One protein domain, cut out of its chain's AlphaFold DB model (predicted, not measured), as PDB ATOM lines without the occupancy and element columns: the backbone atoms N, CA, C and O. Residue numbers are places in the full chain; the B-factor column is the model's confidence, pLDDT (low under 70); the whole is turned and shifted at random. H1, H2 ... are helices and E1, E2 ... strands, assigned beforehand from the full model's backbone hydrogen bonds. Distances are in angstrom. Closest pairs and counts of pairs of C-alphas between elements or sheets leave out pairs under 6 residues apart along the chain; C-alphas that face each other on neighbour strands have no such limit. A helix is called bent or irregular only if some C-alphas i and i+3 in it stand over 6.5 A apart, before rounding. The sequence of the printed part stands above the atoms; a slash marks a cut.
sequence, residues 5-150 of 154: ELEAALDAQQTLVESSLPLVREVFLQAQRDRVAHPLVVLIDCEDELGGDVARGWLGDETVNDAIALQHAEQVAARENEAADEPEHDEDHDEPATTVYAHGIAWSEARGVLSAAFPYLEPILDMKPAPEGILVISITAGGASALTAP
ATOM      1  N   GLU A   5     118.026  17.396 169.222       83.12
ATOM      2  CA  GLU A   5     118.707  18.697 169.266       83.12
ATOM      3  C   GLU A   5     119.926  18.704 168.338       83.12
ATOM      4  O   GLU A   5     120.189  19.697 167.661       83.12
ATOM      5  N   LEU A   6     120.635  17.575 168.251       82.06
ATOM      6  CA  LEU A   6     121.742  17.407 167.314       82.06
ATOM      7  C   LEU A   6     121.258  17.395 165.860       82.06
ATOM      8  O   LEU A   6     121.900  17.999 165.010       82.06
ATOM      9  N   GLU A   7     120.145  16.717 165.571       85.62
ATOM     10  CA  GLU A   7     119.554  16.713 164.225       85.62
ATOM     11  C   GLU A   7     119.163  18.133 163.799       85.62
ATOM     12  O   GLU A   7     119.609  18.589 162.752       85.62
ATOM     13  N   ALA A   8     118.464  18.881 164.658       85.31
ATOM     14  CA  ALA A   8     118.094  20.267 164.372       85.31
ATOM     15  C   ALA A   8     119.314  21.187 164.160       85.31
ATOM     16  O   ALA A   8     119.296  22.054 163.289       85.31
ATOM     17  N   ALA A   9     120.389  20.997 164.932       84.94
ATOM     18  CA  ALA A   9     121.623  21.764 164.769       84.94
ATOM     19  C   ALA A   9     122.316  21.486 163.425       84.94
ATOM     20  O   ALA A   9     122.811  22.416 162.784       84.94
ATOM     21  N   LEU A  10     122.357  20.219 163.003       86.31
ATOM     22  CA  LEU A  10     122.934  19.824 161.719       86.31
ATOM     23  C   LEU A  10     122.086  20.324 160.549       86.31
ATOM     24  O   LEU A  10     122.649  20.841 159.585       86.31
ATOM     25  N   ASP A  11     120.761  20.234 160.664       87.00
ATOM     26  CA  ASP A  11     119.831  20.756 159.664       87.00
ATOM     27  C   ASP A  11     120.019  22.269 159.500       87.00
ATOM     28  O   ASP A  11     120.226  22.738 158.387       87.00
ATOM     29  N   ALA A  12     120.090  23.032 160.597       85.94
ATOM     30  CA  ALA A  12     120.348  24.474 160.542       85.94
ATOM     31  C   ALA A  12     121.682  24.810 159.849       85.94
ATOM     32  O   ALA A  12     121.767  25.736 159.042       85.94
ATOM     33  N   GLN A  13     122.739  24.040 160.123       89.00
ATOM     34  CA  GLN A  13     124.042  24.229 159.479       89.00
ATOM     35  C   GLN A  13     124.018  23.892 157.986       89.00
ATOM     36  O   GLN A  13     124.697  24.566 157.208       89.00
ATOM     37  N   GLN A  14     123.273  22.859 157.588       89.69
ATOM     38  CA  GLN A  14     123.098  22.495 156.188       89.69
ATOM     39  C   GLN A  14     122.280  23.563 155.455       89.69
ATOM     40  O   GLN A  14     122.749  24.076 154.438       89.69
ATOM     41  N   THR A  15     121.141  23.975 156.015       89.69
ATOM     42  CA  THR A  15     120.287  25.047 155.484       89.69
ATOM     43  C   THR A  15     121.069  26.344 155.301       89.69
ATOM     44  O   THR A  15     120.972  26.980 154.250       89.69
ATOM     45  N   LEU A  16     121.914  26.720 156.269       90.25
ATOM     46  CA  LEU A  16     122.767  27.905 156.157       90.25
ATOM     47  C   LEU A  16     123.715  27.820 154.952       90.25
ATOM     48  O   LEU A  16     123.862  28.791 154.213       90.25
ATOM     49  N   VAL A  17     124.362  26.671 154.729       91.31
ATOM     50  CA  VAL A  17     125.273  26.499 153.585       91.31
ATOM     51  C   VAL A  17     124.512  26.490 152.263       91.31
ATOM     52  O   VAL A  17     124.958  27.141 151.321       91.31
ATOM     53  N   GLU A  18     123.388  25.776 152.187       91.00
ATOM     54  CA  GLU A  18     122.582  25.635 150.969       91.00
ATOM     55  C   GLU A  18     121.984  26.975 150.525       91.00
ATOM     56  O   GLU A  18     122.164  27.378 149.372       91.00
ATOM     57  N   SER A  19     121.379  27.718 151.454       90.38
ATOM     58  CA  SER A  19     120.859  29.071 151.199       90.38
ATOM     59  C   SER A  19     121.965  30.081 150.859       90.38
ATOM     60  O   SER A  19     121.734  31.034 150.117       90.38
ATOM     61  N   SER A  20     123.195  29.846 151.330       91.88
ATOM     62  CA  SER A  20     124.346  30.728 151.103       91.88
ATOM     63  C   SER A  20     125.263  30.290 149.956       91.88
ATOM     64  O   SER A  20     126.330  30.884 149.781       91.88
ATOM     65  N   LEU A  21     124.904  29.286 149.144       92.31
ATOM     66  CA  LEU A  21     125.774  28.788 148.064       92.31
ATOM     67  C   LEU A  21     126.273  29.886 147.101       92.31
ATOM     68  O   LEU A  21     127.473  29.887 146.791       92.31
ATOM     69  N   PRO A  22     125.437  30.845 146.643       91.50
ATOM     70  CA  PRO A  22     125.913  31.946 145.807       91.50
ATOM     71  C   PRO A  22     126.990  32.788 146.505       91.50
ATOM     72  O   PRO A  22     128.039  33.060 145.915       91.50
ATOM     73  N   LEU A  23     126.768  33.122 147.781       92.25
ATOM     74  CA  LEU A  23     127.687  33.912 148.601       92.25
ATOM     75  C   LEU A  23     129.004  33.167 148.857       92.25
ATOM     76  O   LEU A  23     130.082  33.740 148.699       92.25
ATOM     77  N   VAL A  24     128.940  31.872 149.184       94.38
ATOM     78  CA  VAL A  24     130.121  31.011 149.370       94.38
ATOM     79  C   VAL A  24     131.013  31.056 148.138       94.38
ATOM     80  O   VAL A  24     132.229  31.241 148.245       94.38
ATOM     81  N   ARG A  25     130.424  30.903 146.950       93.12
ATOM     82  CA  ARG A  25     131.180  30.915 145.697       93.12
ATOM     83  C   ARG A  25     131.765  32.284 145.404       93.12
ATOM     84  O   ARG A  25     132.930  32.357 145.013       93.12
ATOM     85  N   GLU A  26     130.998  33.353 145.595       94.75
ATOM     86  CA  GLU A  26     131.490  34.716 145.411       94.75
ATOM     87  C   GLU A  26     132.716  34.981 146.289       94.75
ATOM     88  O   GLU A  26     133.770  35.373 145.779       94.75
ATOM     89  N   VAL A  27     132.608  34.685 147.585       96.31
ATOM     90  CA  VAL A  27     133.680  34.880 148.566       96.31
ATOM     91  C   VAL A  27     134.897  34.022 148.241       96.31
ATOM     92  O   VAL A  27     136.029  34.506 148.278       96.31
ATOM     93  N   PHE A  28     134.691  32.763 147.861       94.75
ATOM     94  CA  PHE A  28     135.779  31.877 147.468       94.75
ATOM     95  C   PHE A  28     136.513  32.379 146.216       94.75
ATOM     96  O   PHE A  28     137.745  32.441 146.195       94.75
ATOM     97  N   LEU A  29     135.775  32.781 145.176       94.19
ATOM     98  CA  LEU A  29     136.353  33.355 143.958       94.19
ATOM     99  C   LEU A  29     137.086  34.663 144.253       94.19
ATOM    100  O   LEU A  29     138.153  34.907 143.688       94.19
ATOM    101  N   GLN A  30     136.545  35.492 145.143       95.69
ATOM    102  CA  GLN A  30     137.197  36.721 145.567       95.69
ATOM    103  C   GLN A  30     138.519  36.427 146.288       95.69
ATOM    104  O   GLN A  30     139.555  36.956 145.891       95.69
ATOM    105  N   ALA A  31     138.532  35.482 147.230       95.50
ATOM    106  CA  ALA A  31     139.753  35.045 147.906       95.50
ATOM    107  C   ALA A  31     140.811  34.510 146.921       95.50
ATOM    108  O   ALA A  31     142.005  34.786 147.068       95.50
ATOM    109  N   GLN A  32     140.398  33.800 145.863       93.81
ATOM    110  CA  GLN A  32     141.319  33.395 144.798       93.81
ATOM    111  C   GLN A  32     141.898  34.584 144.022       93.81
ATOM    112  O   GLN A  32     143.101  34.600 143.744       93.81
ATOM    113  N   ARG A  33     141.075  35.582 143.670       96.50
ATOM    114  CA  ARG A  33     141.544  36.813 143.001       96.50
ATOM    115  C   ARG A  33     142.558  37.558 143.864       96.50
ATOM    116  O   ARG A  33     143.575  38.020 143.341       96.50
ATOM    117  N   ASP A  34     142.326  37.569 145.170       96.56
ATOM    118  CA  ASP A  34     143.201  38.174 146.176       96.56
ATOM    119  C   ASP A  34     144.423  37.301 146.516       96.56
ATOM    120  O   ASP A  34     145.290  37.698 147.294       96.56
ATOM    121  N   ARG A  35     144.557  36.140 145.857       95.88
ATOM    122  CA  ARG A  35     145.673  35.188 145.980       95.88
ATOM    123  C   ARG A  35     145.832  34.609 147.386       95.88
ATOM    124  O   ARG A  35     146.947  34.280 147.796       95.88
ATOM    125  N   VAL A  36     144.723  34.437 148.098       94.56
ATOM    126  CA  VAL A  36     144.680  33.657 149.335       94.56
ATOM    127  C   VAL A  36     145.112  32.222 149.019       94.56
ATOM    128  O   VAL A  36     144.606  31.588 148.092       94.56
ATOM    129  N   ALA A  37     146.094  31.705 149.757       91.50
ATOM    130  CA  ALA A  37     146.621  30.365 149.526       91.50
ATOM    131  C   ALA A  37     145.656  29.310 150.083       91.50
ATOM    132  O   ALA A  37     145.438  29.263 151.291       91.50
ATOM    133  N   HIS A  38     145.128  28.449 149.205       90.62
ATOM    134  CA  HIS A  38     144.151  27.407 149.554       90.62
ATOM    135  C   HIS A  38     142.983  27.970 150.385       90.62
ATOM    136  O   HIS A  38     142.879  27.658 151.573       90.62
ATOM    137  N   PRO A  39     142.149  28.847 149.802       93.56
ATOM    138  CA  PRO A  39     141.083  29.484 150.555       93.56
ATOM    139  C   PRO A  39     140.048  28.448 150.999       93.56
ATOM    140  O   PRO A  39     139.723  27.524 150.253       93.56
ATOM    141  N   LEU A  40     139.522  28.628 152.203       94.56
ATOM    142  CA  LEU A  40     138.260  28.039 152.641       94.56
ATOM    143  C   LEU A  40     137.300  29.165 153.013       94.56
ATOM    144  O   LEU A  40     137.737  30.292 153.259       94.56
ATOM    145  N   VAL A  41     136.005  28.868 153.036       96.25
ATOM    146  CA  VAL A  41     134.976  29.851 153.386       96.25
ATOM    147  C   VAL A  41     134.474  29.574 154.791       96.25
ATOM    148  O   VAL A  41     134.161  28.438 155.128       96.25
ATOM    149  N   VAL A  42     134.386  30.610 155.614       96.31
ATOM    150  CA  VAL A  42     133.680  30.569 156.895       96.31
ATOM    151  C   VAL A  42     132.353  31.290 156.711       96.31
ATOM    152  O   VAL A  42     132.353  32.411 156.206       96.31
ATOM    153  N   LEU A  43     131.254  30.649 157.104       96.12
ATOM    154  CA  LEU A  43     129.928  31.244 157.215       96.12
ATOM    155  C   LEU A  43     129.545  31.327 158.686       96.12
ATOM    156  O   LEU A  43     129.694  30.347 159.415       96.12
ATOM    157  N   ILE A  44     129.040  32.474 159.111       94.56
ATOM    158  CA  ILE A  44     128.603  32.699 160.484       94.56
ATOM    159  C   ILE A  44     127.196  33.269 160.447       94.56
ATOM    160  O   ILE A  44     126.985  34.325 159.848       94.56
ATOM    161  N   ASP A  45     126.264  32.584 161.100       94.19
ATOM    162  CA  ASP A  45     124.964  33.164 161.406       94.19
ATOM    163  C   ASP A  45     125.145  34.241 162.485       94.19
ATOM    164  O   ASP A  45     125.564  33.955 163.607       94.19
ATOM    165  N   CYS A  46     124.905  35.503 162.136       93.25
ATOM    166  CA  CYS A  46     125.122  36.620 163.051       93.25
ATOM    167  C   CYS A  46     123.966  36.822 164.041       93.25
ATOM    168  O   CYS A  46     124.126  37.574 165.009       93.25
ATOM    169  N   GLU A  47     122.811  36.206 163.791       91.06
ATOM    170  CA  GLU A  47     121.596  36.377 164.591       91.06
ATOM    171  C   GLU A  47     121.503  35.351 165.731       91.06
ATOM    172  O   GLU A  47     120.828  35.593 166.736       91.06
ATOM    173  N   ASP A  48     122.269  34.266 165.627       89.56
ATOM    174  CA  ASP A  48     122.431  33.237 166.651       89.56
ATOM    175  C   ASP A  48     123.277  33.702 167.846       89.56
ATOM    176  O   ASP A  48     124.155  34.555 167.720       89.56
ATOM    177  N   GLU A  49     123.109  33.062 169.012       88.44
ATOM    178  CA  GLU A  49     123.917  33.361 170.208       88.44
ATOM    179  C   GLU A  49     125.414  33.109 169.960       88.44
ATOM    180  O   GLU A  49     126.229  34.027 170.064       88.44
ATOM    181  N   LEU A  50     125.787  31.885 169.563       90.25
ATOM    182  CA  LEU A  50     127.193  31.544 169.329       90.25
ATOM    183  C   LEU A  50     127.762  32.254 168.097       90.25
ATOM    184  O   LEU A  50     128.869  32.790 168.149       90.25
ATOM    185  N   GLY A  51     127.032  32.233 166.982       88.88
ATOM    186  CA  GLY A  51     127.502  32.831 165.738       88.88
ATOM    187  C   GLY A  51     127.619  34.353 165.853       88.88
ATOM    188  O   GLY A  51     128.662  34.912 165.510       88.88
ATOM    189  N   GLY A  52     126.640  35.013 166.474       90.62
ATOM    190  CA  GLY A  52     126.694  36.433 166.794       90.62
ATOM    191  C   GLY A  52     127.889  36.796 167.676       90.62
ATOM    192  O   GLY A  52     128.579  37.773 167.388       90.62
ATOM    193  N   ASP A  53     128.202  36.012 168.709       91.88
ATOM    194  CA  ASP A  53     129.377  36.259 169.557       91.88
ATOM    195  C   ASP A  53     130.699  36.122 168.791       91.88
ATOM    196  O   ASP A  53     131.600  36.955 168.944       91.88
ATOM    197  N   VAL A  54     130.821  35.112 167.922       90.31
ATOM    198  CA  VAL A  54     132.008  34.951 167.066       90.31
ATOM    199  C   VAL A  54     132.118  36.113 166.077       90.31
ATOM    200  O   VAL A  54     133.187  36.716 165.960       90.31
ATOM    201  N   ALA A  55     131.020  36.469 165.405       91.19
ATOM    202  CA  ALA A  55     130.978  37.568 164.448       91.19
ATOM    203  C   ALA A  55     131.363  38.898 165.109       91.19
ATOM    204  O   ALA A  55     132.221  39.615 164.594       91.19
ATOM    205  N   ARG A  56     130.808  39.203 166.289       92.81
ATOM    206  CA  ARG A  56     131.137  40.415 167.057       92.81
ATOM    207  C   ARG A  56     132.586  40.417 167.525       92.81
ATOM    208  O   ARG A  56     133.252  41.446 167.441       92.81
ATOM    209  N   GLY A  57     133.113  39.266 167.942       90.62
ATOM    210  CA  GLY A  57     134.523  39.120 168.297       90.62
ATOM    211  C   GLY A  57     135.485  39.398 167.135       90.62
ATOM    212  O   GLY A  57     136.616  39.823 167.373       90.62
ATOM    213  N   TRP A  58     135.060  39.169 165.888       88.81
ATOM    214  CA  TRP A  58     135.897  39.346 164.695       88.81
ATOM    215  C   TRP A  58     135.706  40.702 164.009       88.81
ATOM    216  O   TRP A  58     136.681  41.301 163.556       88.81
ATOM    217  N   LEU A  59     134.466  41.181 163.927       89.38
ATOM    218  CA  LEU A  59     134.079  42.376 163.173       89.38
ATOM    219  C   LEU A  59     133.825  43.596 164.061       89.38
ATOM    220  O   LEU A  59     133.931  44.726 163.591       89.38
ATOM    221  N   GLY A  60     133.516  43.373 165.338       92.94
ATOM    222  CA  GLY A  60     133.051  44.392 166.270       92.94
ATOM    223  C   GLY A  60     131.525  44.465 166.363       92.94
ATOM    224  O   GLY A  60     130.803  44.212 165.397       92.94
ATOM    225  N   ASP A  61     131.037  44.844 167.547       93.75
ATOM    226  CA  ASP A  61     129.608  44.871 167.877       93.75
ATOM    227  C   ASP A  61     128.790  45.773 166.943       93.75
ATOM    228  O   ASP A  61     127.718  45.385 166.482       93.75
ATOM    229  N   GLU A  62     129.296  46.976 166.653       93.56
ATOM    230  CA  GLU A  62     128.591  47.970 165.833       93.56
ATOM    231  C   GLU A  62     128.366  47.460 164.405       93.56
ATOM    232  O   GLU A  62     127.248  47.518 163.905       93.56
ATOM    233  N   THR A  63     129.390  46.875 163.778       92.19
ATOM    234  CA  THR A  63     129.294  46.348 162.408       92.19
ATOM    235  C   THR A  63     128.277  45.218 162.291       92.19
ATOM    236  O   THR A  63     127.506  45.192 161.335       92.19
ATOM    237  N   VAL A  64     128.247  44.304 163.264       91.69
ATOM    238  CA  VAL A  64     127.275  43.201 163.270       91.69
ATOM    239  C   VAL A  64     125.857  43.729 163.469       91.69
ATOM    240  O   VAL A  64     124.953  43.359 162.724       91.69
ATOM    241  N   ASN A  65     125.656  44.631 164.432       91.56
ATOM    242  CA  ASN A  65     124.332  45.182 164.714       91.56
ATOM    243  C   ASN A  65     123.782  46.006 163.537       91.56
ATOM    244  O   ASN A  65     122.594  45.902 163.235       91.56
ATOM    245  N   ASP A  66     124.630  46.782 162.856       91.19
ATOM    246  CA  ASP A  66     124.240  47.555 161.674       91.19
ATOM    247  C   ASP A  66     123.832  46.641 160.508       91.19
ATOM    248  O   ASP A  66     122.835  46.912 159.836       91.19
ATOM    249  N   ALA A  67     124.564  45.542 160.287       89.69
ATOM    250  CA  ALA A  67     124.240  44.564 159.247       89.69
ATOM    251  C   ALA A  67     122.892  43.873 159.512       89.69
ATOM    252  O   ALA A  67     122.055  43.818 158.611       89.69
ATOM    253  N   ILE A  68     122.649  43.434 160.754       90.06
ATOM    254  CA  ILE A  68     121.369  42.831 161.159       90.06
ATOM    255  C   ILE A  68     120.227  43.836 160.973       90.06
ATOM    256  O   ILE A  68     119.190  43.515 160.397       90.06
ATOM    257  N   ALA A  69     120.416  45.082 161.415       90.00
ATOM    258  CA  ALA A  69     119.395  46.116 161.280       90.00
ATOM    259  C   ALA A  69     119.053  46.418 159.810       90.00
ATOM    260  O   ALA A  69     117.879  46.615 159.488       90.00
ATOM    261  N   LEU A  70     120.055  46.448 158.923       86.44
ATOM    262  CA  LEU A  70     119.853  46.658 157.490       86.44
ATOM    263  C   LEU A  70     119.077  45.493 156.862       86.44
ATOM    264  O   LEU A  70     118.068  45.737 156.203       86.44
ATOM    265  N   GLN A  71     119.492  44.254 157.137       86.19
ATOM    266  CA  GLN A  71     118.827  43.041 156.657       86.19
ATOM    267  C   GLN A  71     117.349  43.012 157.077       86.19
ATOM    268  O   GLN A  71     116.455  42.811 156.255       86.19
ATOM    269  N   HIS A  72     117.070  43.289 158.355       86.19
ATOM    270  CA  HIS A  72     115.703  43.323 158.881       86.19
ATOM    271  C   HIS A  72     114.862  44.419 158.215       86.19
ATOM    272  O   HIS A  72     113.693  44.194 157.897       86.19
ATOM    273  N   ALA A  73     115.436  45.600 157.969       85.44
ATOM    274  CA  ALA A  73     114.740  46.686 157.284       85.44
ATOM    275  C   ALA A  73     114.404  46.337 155.822       85.44
ATOM    276  O   ALA A  73     113.296  46.627 155.364       85.44
ATOM    277  N   GLU A  74     115.327  45.693 155.104       84.56
ATOM    278  CA  GLU A  74     115.115  45.236 153.727       84.56
ATOM    279  C   GLU A  74     114.023  44.167 153.644       84.56
ATOM    280  O   GLU A  74     113.148  44.257 152.783       84.56
ATOM    281  N   GLN A  75     113.991  43.218 154.582       81.00
ATOM    282  CA  GLN A  75     112.937  42.202 154.648       81.00
ATOM    283  C   GLN A  75     111.557  42.791 154.927       81.00
ATOM    284  O   GLN A  75     110.569  42.379 154.318       81.00
ATOM    285  N   VAL A  76     111.468  43.760 155.843       82.81
ATOM    286  CA  VAL A  76     110.207  44.464 156.110       82.81
ATOM    287  C   VAL A  76     109.728  45.166 154.839       82.81
ATOM    288  O   VAL A  76     108.568  45.012 154.465       82.81
ATOM    289  N   ALA A  77     110.624  45.857 154.129       81.44
ATOM    290  CA  ALA A  77     110.289  46.521 152.875       81.44
ATOM    291  C   ALA A  77     109.899  45.532 151.757       81.44
ATOM    292  O   ALA A  77     108.987  45.818 150.981       81.44
ATOM    293  N   ALA A  78     110.553  44.370 151.663       78.62
ATOM    294  CA  ALA A  78     110.230  43.332 150.682       78.62
ATOM    295  C   ALA A  78     108.820  42.761 150.907       78.62
ATOM    296  O   ALA A  78     108.009  42.750 149.982       78.62
ATOM    297  N   ARG A  79     108.479  42.418 152.157       73.75
ATOM    298  CA  ARG A  79     107.148  41.905 152.531       73.75
ATOM    299  C   ARG A  79     106.027  42.915 152.293       73.75
ATOM    300  O   ARG A  79     104.921  42.536 151.915       73.75
ATOM    301  N   GLU A  80     106.295  44.204 152.509       72.44
ATOM    302  CA  GLU A  80     105.335  45.269 152.194       72.44
ATOM    303  C   GLU A  80     105.070  45.390 150.682       72.44
ATOM    304  O   GLU A  80     103.956  45.746 150.293       72.44
ATOM    305  N   ASN A  81     106.054  45.064 149.837       65.50
ATOM    306  CA  ASN A  81     105.907  45.073 148.380       65.50
ATOM    307  C   ASN A  81     105.242  43.796 147.833       65.50
ATOM    308  O   ASN A  81     104.481  43.884 146.873       65.50
ATOM    309  N   GLU A  82     105.484  42.632 148.443       62.50
ATOM    310  CA  GLU A  82     104.901  41.340 148.034       62.50
ATOM    311  C   GLU A  82     103.412  41.208 148.376       62.50
ATOM    312  O   GLU A  82     102.666  40.571 147.639       62.50
ATOM    313  N   ALA A  83     102.928  41.882 149.425       57.97
ATOM    314  CA  ALA A  83     101.509  41.885 149.802       57.97
ATOM    315  C   ALA A  83     100.562  42.538 148.760       57.97
ATOM    316  O   ALA A  83      99.359  42.663 149.015       57.97
ATOM    317  N   ALA A  84     101.088  42.980 147.611       58.31
ATOM    318  CA  ALA A  84     100.344  43.574 146.503       58.31
ATOM    319  C   ALA A  84     100.048  42.607 145.334       58.31
ATOM    320  O   ALA A  84      99.183  42.942 144.522       58.31
ATOM    321  N   ASP A  85     100.690  41.434 145.262       55.12
ATOM    322  CA  ASP A  85     100.415  40.387 144.263       55.12
ATOM    323  C   ASP A  85      99.809  39.144 144.957       55.12
ATOM    324  O   ASP A  85     100.255  38.723 146.022       55.12
ATOM    325  N   GLU A  86      98.713  38.595 144.416       56.06
ATOM    326  CA  GLU A  86      97.972  37.477 145.032       56.06
ATOM    327  C   GLU A  86      98.833  36.194 145.123       56.06
ATOM    328  O   GLU A  86      99.516  35.857 144.155       56.06
ATOM    329  N   PRO A  87      98.782  35.432 146.236       52.09
ATOM    330  CA  PRO A  87      99.670  34.295 146.440       52.09
ATOM    331  C   PRO A  87      99.116  33.054 145.727       52.09
ATOM    332  O   PRO A  87      98.207  32.384 146.228       52.09
ATOM    333  N   GLU A  88      99.669  32.713 144.566       52.91
ATOM    334  CA  GLU A  88      99.620  31.328 144.093       52.91
ATOM    335  C   GLU A  88     100.689  30.537 144.866       52.91
ATOM    336  O   GLU A  88     101.850  30.924 144.906       52.91
ATOM    337  N   HIS A  89     100.243  29.489 145.565       47.78
ATOM    338  CA  HIS A  89     101.035  28.625 146.445       47.78
ATOM    339  C   HIS A  89     102.358  28.168 145.809       47.78
ATOM    340  O   HIS A  89     102.320  27.396 144.854       47.78
ATOM    341  N   ASP A  90     103.473  28.483 146.461       47.06
ATOM    342  CA  ASP A  90     104.547  27.517 146.675       47.06
ATOM    343  C   ASP A  90     104.721  27.383 148.197       47.06
ATOM    344  O   ASP A  90     104.913  28.365 148.910       47.06
ATOM    345  N   GLU A  91     104.547  26.167 148.717       43.94
ATOM    346  CA  GLU A  91     104.745  25.814 150.134       43.94
ATOM    347  C   GLU A  91     106.237  25.602 150.456       43.94
ATOM    348  O   GLU A  91     106.575  24.840 151.363       43.94
ATOM    349  N   ASP A  92     107.135  26.267 149.730       45.69
ATOM    350  CA  ASP A  92     108.525  26.372 150.140       45.69
ATOM    351  C   ASP A  92     108.573  27.462 151.210       45.69
ATOM    352  O   ASP A  92     108.426  28.653 150.952       45.69
ATOM    353  N   HIS A  93     108.657  27.018 152.462       43.47
ATOM    354  CA  HIS A  93     108.944  27.857 153.614       43.47
ATOM    355  C   HIS A  93     110.248  28.632 153.340       43.47
ATOM    356  O   HIS A  93     111.332  28.157 153.669       43.47
ATOM    357  N   ASP A  94     110.147  29.827 152.753       51.53
ATOM    358  CA  ASP A  94     111.199  30.840 152.793       51.53
ATOM    359  C   ASP A  94     111.343  31.262 154.261       51.53
ATOM    360  O   ASP A  94     110.731  32.225 154.742       51.53
ATOM    361  N   GLU A  95     112.094  30.473 155.031       54.53
ATOM    362  CA  GLU A  95     112.579  30.925 156.324       54.53
ATOM    363  C   GLU A  95     113.288  32.267 156.105       54.53
ATOM    364  O   GLU A  95     114.027  32.432 155.128       54.53
ATOM    365  N   PRO A  96     113.020  33.273 156.958       57.09
ATOM    366  CA  PRO A  96     113.578  34.600 156.761       57.09
ATOM    367  C   PRO A  96     115.098  34.501 156.658       57.09
ATOM    368  O   PRO A  96     115.743  33.948 157.546       57.09
ATOM    369  N   ALA A  97     115.656  35.040 155.573       70.75
ATOM    370  CA  ALA A  97     117.089  35.010 155.322       70.75
ATOM    371  C   ALA A  97     117.852  35.633 156.503       70.75
ATOM    372  O   ALA A  97     117.793  36.846 156.710       70.75
ATOM    373  N   THR A  98     118.558  34.817 157.280       87.31
ATOM    374  CA  THR A  98     119.374  35.299 158.401       87.31
ATOM    375  C   THR A  98     120.521  36.186 157.909       87.31
ATOM    376  O   THR A  98     120.957  36.112 156.755       87.31
ATOM    377  N   THR A  99     121.029  37.049 158.782       92.00
ATOM    378  CA  THR A  99     122.217  37.855 158.507       92.00
ATOM    379  C   THR A  99     123.465  36.974 158.563       92.00
ATOM    380  O   THR A  99     123.920  36.579 159.636       92.00
ATOM    381  N   VAL A 100     124.059  36.694 157.401       93.06
ATOM    382  CA  VAL A 100     125.242  35.829 157.287       93.06
ATOM    383  C   VAL A 100     126.507  36.646 157.073       93.06
ATOM    384  O   VAL A 100     126.608  37.439 156.135       93.06
ATOM    385  N   TYR A 101     127.527  36.389 157.888       94.19
ATOM    386  CA  TYR A 101     128.887  36.825 157.595       94.19
ATOM    387  C   TYR A 101     129.652  35.722 156.865       94.19
ATOM    388  O   TYR A 101     129.763  34.603 157.362       94.19
ATOM    389  N   ALA A 102     130.220  36.053 155.703       95.00
ATOM    390  CA  ALA A 102     131.018  35.134 154.902       95.00
ATOM    391  C   ALA A 102     132.448  35.654 154.703       95.00
ATOM    392  O   ALA A 102     132.659  36.798 154.298       95.00
ATOM    393  N   HIS A 103     133.444  34.800 154.952       94.75
ATOM    394  CA  HIS A 103     134.852  35.180 154.857       94.75
ATOM    395  C   HIS A 103     135.724  34.098 154.223       94.75
ATOM    396  O   HIS A 103     135.698  32.939 154.632       94.75
ATOM    397  N   GLY A 104     136.530  34.496 153.238       95.50
ATOM    398  CA  GLY A 104     137.521  33.639 152.598       95.50
ATOM    399  C   GLY A 104     138.862  33.748 153.314       95.50
ATOM    400  O   GLY A 104     139.538  34.768 153.198       95.50
ATOM    401  N   ILE A 105     139.263  32.692 154.016       94.50
ATOM    402  CA  ILE A 105     140.469  32.659 154.850       94.50
ATOM    403  C   ILE A 105     141.469  31.626 154.329       94.50
ATOM    404  O   ILE A 105     141.096  30.589 153.776       94.50
ATOM    405  N   ALA A 106     142.765  31.898 154.497       94.38
ATOM    406  CA  ALA A 106     143.809  30.946 154.134       94.38
ATOM    407  C   ALA A 106     143.739  29.705 155.033       94.38
ATOM    408  O   ALA A 106     143.659  29.827 156.254       94.38
ATOM    409  N   TRP A 107     143.879  28.511 154.454       91.69
ATOM    410  CA  TRP A 107     143.842  27.251 155.209       91.69
ATOM    411  C   TRP A 107     144.763  27.242 156.438       91.69
ATOM    412  O   TRP A 107     144.386  26.803 157.523       91.69
ATOM    413  N   SER A 108     145.991  27.743 156.280       91.62
ATOM    414  CA  SER A 108     146.981  27.804 157.360       91.62
ATOM    415  C   SER A 108     146.550  28.691 158.525       91.62
ATOM    416  O   SER A 108     146.907  28.415 159.665       91.62
ATOM    417  N   GLU A 109     145.816  29.761 158.228       92.81
ATOM    418  CA  GLU A 109     145.299  30.693 159.225       92.81
ATOM    419  C   GLU A 109     144.057  30.114 159.900       92.81
ATOM    420  O   GLU A 109     143.984  30.071 161.127       92.81
ATOM    421  N   ALA A 110     143.146  29.556 159.100       91.94
ATOM    422  CA  ALA A 110     141.960  28.862 159.575       91.94
ATOM    423  C   ALA A 110     142.310  27.732 160.552       91.94
ATOM    424  O   ALA A 110     141.696  27.627 161.607       91.94
ATOM    425  N   ARG A 111     143.361  26.950 160.275       91.88
ATOM    426  CA  ARG A 111     143.870  25.927 161.201       91.88
ATOM    427  C   ARG A 111     144.290  26.501 162.558       91.88
ATOM    428  O   ARG A 111     144.143  25.832 163.566       91.88
ATOM    429  N   GLY A 112     144.820  27.720 162.613       90.44
ATOM    430  CA  GLY A 112     145.179  28.355 163.883       90.44
ATOM    431  C   GLY A 112     143.954  28.845 164.651       90.44
ATOM    432  O   GLY A 112     143.793  28.541 165.831       90.44
ATOM    433  N   VAL A 113     143.090  29.603 163.975       90.94
ATOM    434  CA  VAL A 113     141.954  30.288 164.608       90.94
ATOM    435  C   VAL A 113     140.817  29.314 164.922       90.94
ATOM    436  O   VAL A 113     140.321  29.284 166.047       90.94
ATOM    437  N   LEU A 114     140.426  28.481 163.956       92.25
ATOM    438  CA  LEU A 114     139.280  27.584 164.097       92.25
ATOM    439  C   LEU A 114     139.578  26.401 165.008       92.25
ATOM    440  O   LEU A 114     138.700  26.017 165.762       92.25
ATOM    441  N   SER A 115     140.793  25.849 165.012       92.50
ATOM    442  CA  SER A 115     141.142  24.784 165.963       92.50
ATOM    443  C   SER A 115     141.221  25.290 167.404       92.50
ATOM    444  O   SER A 115     140.883  24.559 168.328       92.50
ATOM    445  N   ALA A 116     141.615  26.550 167.614       90.94
ATOM    446  CA  ALA A 116     141.599  27.146 168.947       90.94
ATOM    447  C   ALA A 116     140.166  27.360 169.470       90.94
ATOM    448  O   ALA A 116     139.914  27.138 170.653       90.94
ATOM    449  N   ALA A 117     139.239  27.774 168.599       90.12
ATOM    450  CA  ALA A 117     137.834  28.001 168.950       90.12
ATOM    451  C   ALA A 117     137.003  26.703 168.988       90.12
ATOM    452  O   ALA A 117     136.171  26.513 169.873       90.12
ATOM    453  N   PHE A 118     137.268  25.784 168.060       93.25
ATOM    454  CA  PHE A 118     136.543  24.535 167.833       93.25
ATOM    455  C   PHE A 118     137.535  23.368 167.671       93.25
ATOM    456  O   PHE A 118     137.770  22.892 166.556       93.25
ATOM    457  N   PRO A 119     138.121  22.856 168.774       93.81
ATOM    458  CA  PRO A 119     139.179  21.841 168.712       93.81
ATOM    459  C   PRO A 119     138.796  20.562 167.959       93.81
ATOM    460  O   PRO A 119     139.641  19.900 167.364       93.81
ATOM    461  N   TYR A 120     137.508  20.215 167.924       92.69
ATOM    462  CA  TYR A 120     137.021  19.047 167.189       92.69
ATOM    463  C   TYR A 120     137.133  19.181 165.658       92.69
ATOM    464  O   TYR A 120     137.020  18.171 164.967       92.69
ATOM    465  N   LEU A 121     137.385  20.380 165.118       94.19
ATOM    466  CA  LEU A 121     137.658  20.588 163.692       94.19
ATOM    467  C   LEU A 121     139.110  20.271 163.305       94.19
ATOM    468  O   LEU A 121     139.394  20.136 162.115       94.19
ATOM    469  N   GLU A 122     140.032  20.117 164.266       93.44
ATOM    470  CA  GLU A 122     141.448  19.810 163.997       93.44
ATOM    471  C   GLU A 122     141.658  18.656 163.007       93.44
ATOM    472  O   GLU A 122     142.395  18.851 162.041       93.44
ATOM    473  N   PRO A 123     140.999  17.485 163.141       92.25
ATOM    474  CA  PRO A 123     141.208  16.381 162.205       92.25
ATOM    475  C   PRO A 123     140.853  16.746 160.760       92.25
ATOM    476  O   PRO A 123     141.446  16.205 159.832       92.25
ATOM    477  N   ILE A 124     139.897  17.659 160.568       90.94
ATOM    478  CA  ILE A 124     139.449  18.117 159.251       90.94
ATOM    479  C   ILE A 124     140.427  19.143 158.682       90.94
ATOM    480  O   ILE A 124     140.825  19.044 157.523       90.94
ATOM    481  N   LEU A 125     140.876  20.078 159.517       90.56
ATOM    482  CA  LEU A 125     141.827  21.131 159.150       90.56
ATOM    483  C   LEU A 125     143.264  20.605 158.973       90.56
ATOM    484  O   LEU A 125     144.098  21.260 158.343       90.56
ATOM    485  N   ASP A 126     143.560  19.412 159.485       90.44
ATOM    486  CA  ASP A 126     144.825  18.702 159.276       90.44
ATOM    487  C   ASP A 126     144.861  17.909 157.961       90.44
ATOM    488  O   ASP A 126     145.942  17.543 157.481       90.44
ATOM    489  N   MET A 127     143.701  17.654 157.349       85.00
ATOM    490  CA  MET A 127     143.638  17.073 156.012       85.00
ATOM    491  C   MET A 127     144.064  18.097 154.952       85.00
ATOM    492  O   MET A 127     144.132  19.300 155.187       85.00
ATOM    493  N   LYS A 128     144.407  17.620 153.751       75.75
ATOM    494  CA  LYS A 128     144.641  18.527 152.621       75.75
ATOM    495  C   LYS A 128     143.295  19.015 152.075       75.75
ATOM    496  O   LYS A 128     142.358  18.217 152.072       75.75
ATOM    497  N   PRO A 129     143.219  20.249 151.538       72.50
ATOM    498  CA  PRO A 129     142.031  20.714 150.834       72.50
ATOM    499  C   PRO A 129     141.640  19.712 149.747       72.50
ATOM    500  O   PRO A 129     142.497  19.278 148.966       72.50
ATOM    501  N   ALA A 130     140.363  19.333 149.705       71.75
ATOM    502  CA  ALA A 130     139.845  18.533 148.608       71.75
ATOM    503  C   ALA A 130     140.013  19.314 147.288       71.75
ATOM    504  O   ALA A 130     139.760  20.518 147.259       71.75
ATOM    505  N   PRO A 131     140.461  18.667 146.198       70.06
ATOM    506  CA  PRO A 131     140.602  19.334 144.903       70.06
ATOM    507  C   PRO A 131     139.247  19.625 144.242       70.06
ATOM    508  O   PRO A 131     139.170  20.481 143.367       70.06
ATOM    509  N   GLU A 132     138.198  18.913 144.657       77.75
ATOM    510  CA  GLU A 132     136.856  18.962 144.080       77.75
ATOM    511  C   GLU A 132     135.876  19.503 145.129       77.75
ATOM    512  O   GLU A 132     135.223  18.746 145.841       77.75
ATOM    513  N   GLY A 133     135.836  20.828 145.276       88.19
ATOM    514  CA  GLY A 133     134.864  21.522 146.122       88.19
ATOM    515  C   GLY A 133     135.449  22.695 146.899       88.19
ATOM    516  O   GLY A 133     136.657  22.937 146.909       88.19
ATOM    517  N   ILE A 134     134.557  23.429 147.555       91.81
ATOM    518  CA  ILE A 134     134.885  24.504 148.487       91.81
ATOM    519  C   ILE A 134     134.658  23.950 149.889       91.81
ATOM    520  O   ILE A 134     133.542  23.546 150.213       91.81
ATOM    521  N   LEU A 135     135.698  23.927 150.724       94.25
ATOM    522  CA  LEU A 135     135.493  23.655 152.143       94.25
ATOM    523  C   LEU A 135     134.811  24.870 152.772       94.25
ATOM    524  O   LEU A 135     135.338  25.985 152.702       94.25
ATOM    525  N   VAL A 136     133.661  24.628 153.389       95.12
ATOM    526  CA  VAL A 136     132.876  25.619 154.114       95.12
ATOM    527  C   VAL A 136     132.845  25.233 155.583       95.12
ATOM    528  O   VAL A 136     132.549  24.090 155.921       95.12
ATOM    529  N   ILE A 137     133.151  26.185 156.454       95.81
ATOM    530  CA  ILE A 137     132.948  26.061 157.893       95.81
ATOM    531  C   ILE A 137     131.736  26.911 158.247       95.81
ATOM    532  O   ILE A 137     131.835  28.134 158.220       95.81
ATOM    533  N   SER A 138     130.598  26.285 158.537       95.19
ATOM    534  CA  SER A 138     129.417  26.985 159.046       95.19
ATOM    535  C   SER A 138     129.487  27.083 160.564       95.19
ATOM    536  O   SER A 138     129.941  26.147 161.215       95.19
ATOM    537  N   ILE A 139     129.065  28.213 161.128       94.12
ATOM    538  CA  ILE A 139     128.994  28.461 162.569       94.12
ATOM    539  C   ILE A 139     127.590  28.977 162.881       94.12
ATOM    540  O   ILE A 139     127.211  30.054 162.426       94.12
ATOM    541  N   THR A 140     126.850  28.200 163.665       92.06
ATOM    542  CA  THR A 140     125.489  28.499 164.141       92.06
ATOM    543  C   THR A 140     125.415  28.266 165.650       92.06
ATOM    544  O   THR A 140     126.413  27.898 166.279       92.06
ATOM    545  N   ALA A 141     124.240  28.417 166.260       85.81
ATOM    546  CA  ALA A 141     124.007  28.105 167.674       85.81
ATOM    547  C   ALA A 141     124.464  26.684 168.081       85.81
ATOM    548  O   ALA A 141     124.908  26.475 169.210       85.81
ATOM    549  N   GLY A 142     124.408  25.716 167.158       84.50
ATOM    550  CA  GLY A 142     124.817  24.324 167.384       84.50
ATOM    551  C   GLY A 142     126.331  24.080 167.398       84.50
ATOM    552  O   GLY A 142     126.770  22.956 167.642       84.50
ATOM    553  N   GLY A 143     127.141  25.107 167.134       90.62
ATOM    554  CA  GLY A 143     128.584  24.981 166.966       90.62
ATOM    555  C   GLY A 143     129.017  25.188 165.521       90.62
ATOM    556  O   GLY A 143     128.305  25.777 164.708       90.62
ATOM    557  N   ALA A 144     130.210  24.689 165.214       92.81
ATOM    558  CA  ALA A 144     130.799  24.762 163.895       92.81
ATOM    559  C   ALA A 144     130.748  23.402 163.193       92.81
ATOM    560  O   ALA A 144     131.004  22.371 163.813       92.81
ATOM    561  N   SER A 145     130.498  23.404 161.890       93.31
ATOM    562  CA  SER A 145     130.550  22.203 161.061       93.31
ATOM    563  C   SER A 145     131.328  22.444 159.787       93.31
ATOM    564  O   SER A 145     131.338  23.541 159.238       93.31
ATOM    565  N   ALA A 146     131.990  21.392 159.314       93.19
ATOM    566  CA  ALA A 146     132.702  21.401 158.050       93.19
ATOM    567  C   ALA A 146     131.867  20.703 156.975       93.19
ATOM    568  O   ALA A 146     131.566  19.515 157.088       93.19
ATOM    569  N   LEU A 147     131.526  21.445 155.927       92.38
ATOM    570  CA  LEU A 147     130.758  20.981 154.780       92.38
ATOM    571  C   LEU A 147     131.545  21.227 153.490       92.38
ATOM    572  O   LEU A 147     132.419  22.091 153.428       92.38
ATOM    573  N   THR A 148     131.222  20.475 152.443       91.62
ATOM    574  CA  THR A 148     131.790  20.691 151.108       91.62
ATOM    575  C   THR A 148     130.709  21.256 150.205       91.62
ATOM    576  O   THR A 148     129.729  20.572 149.921       91.62
ATOM    577  N   ALA A 149     130.905  22.483 149.730       90.56
ATOM    578  CA  ALA A 149     130.042  23.103 148.735       90.56
ATOM    579  C   ALA A 149     130.580  22.854 147.313       90.56
ATOM    580  O   ALA A 149     131.802  22.790 147.109       90.56
ATOM    581  N   PRO A 150     129.698  22.731 146.307       88.25
ATOM    582  CA  PRO A 150     130.114  22.539 144.928       88.25
ATOM    583  C   PRO A 150     130.720  23.819 144.334       88.25
ATOM    584  O   PRO A 150     130.259  24.940 144.571       88.25
TER     585      PRO A 150
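Overview. This is residues 5 to 150 of the 154 residues of an uncharacterized protein of Botrimarina hoheduenensis (UniProt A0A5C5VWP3). A strongly twisted sheet of four strands lies between helices, with H1 and H2 over one face and H3 and the helical hairpin of H5 and H6 over the other, in three layers. The long helix H4 only grazes the sheet and leads away from this body, and residues 76 to 93 stick out as an arm. The printed part has 146 residues, with six named helices and four named strands in the order H1 H2 E1 H3 H4 E2 H5 H6 E3 E4, of mixed class. The sheet's order is E2 E1 E3 E4, mixed. The whole is compact, with a radius of gyration of the C-alphas of 16.5 A and spans of 52 by 38 by 34 A.

Along the chain. H1 holds residues 5 to 19, from C-alpha 5 at (118.707, 18.697, 169.266), and is 20.9 A long. H2, residues 21 to 33, is 18.4 A long. E1 is residues 39 to 45, and H3 is residues 49 to 59. H4, residues 61 to 82, measures 31.9 A and ends with C-alpha 82 at (104.901, 41.340, 148.034). E2 is residues 100 to 106, H5 residues 107 to 117, and H6 residues 119 to 125. H6 is irregular, with C-alphas 120 and 123 7.0 A apart. E3 is residues 134 to 140, and E4, residues 143 to 149, ends with C-alpha 149 at (130.042, 23.103, 148.735).

Arrangement. E1 and E3 are parallel inner strands, with N 43 and O 137 2.8 A apart. E2 is antiparallel to E1, with N 42 and O 103 at 2.8 A. E3 and E4 form an antiparallel hairpin, with N 136 and O 147 at 2.8 A; these pairs are within hydrogen-bond range. H1 is on the sheet at a height of 9.0 A; its closest C-alphas to E3 are those of Gln 13 and Ser 138, 6.1 A. H2 is on the same face at 7.9 A, slantwise to the strands, and its Ala 31 comes closest to Gly 104 of E2, 5.4 A between C-alphas. H3, on the opposite face at 8.1 A, lies over E1. H5 is on the same face as H3 and runs along the strands, at 10 degrees to E1 on the local plane. H5 touches H6, opposite ways at a shallow tilt of 18 degrees, the closest C-alphas being those of Ser 115 and Glu 122, 5.4 A. H4 touches H3 with residues 63 to 64 alone, at a steep tilt of 63 degrees; the closest C-alphas are those of Arg 56 and Val 64, 6.1 A. In H1, H2, H3 and H4 every O i to N i+4 pair is within hydrogen-bond range, in H5 5 of 7, and in H6 1 of 3, beside 3 of 4 O i to N i+3 pairs.

Size, cuts and confidence. The C-alphas farthest apart are those of Ala 84 and Asp 126, 52.5 A. The printed part has no cut. The link from H4 to E2, of 17 residues, is long. Residues 81 to 96 have pLDDT under 70; the mean of the printed part is 86.0.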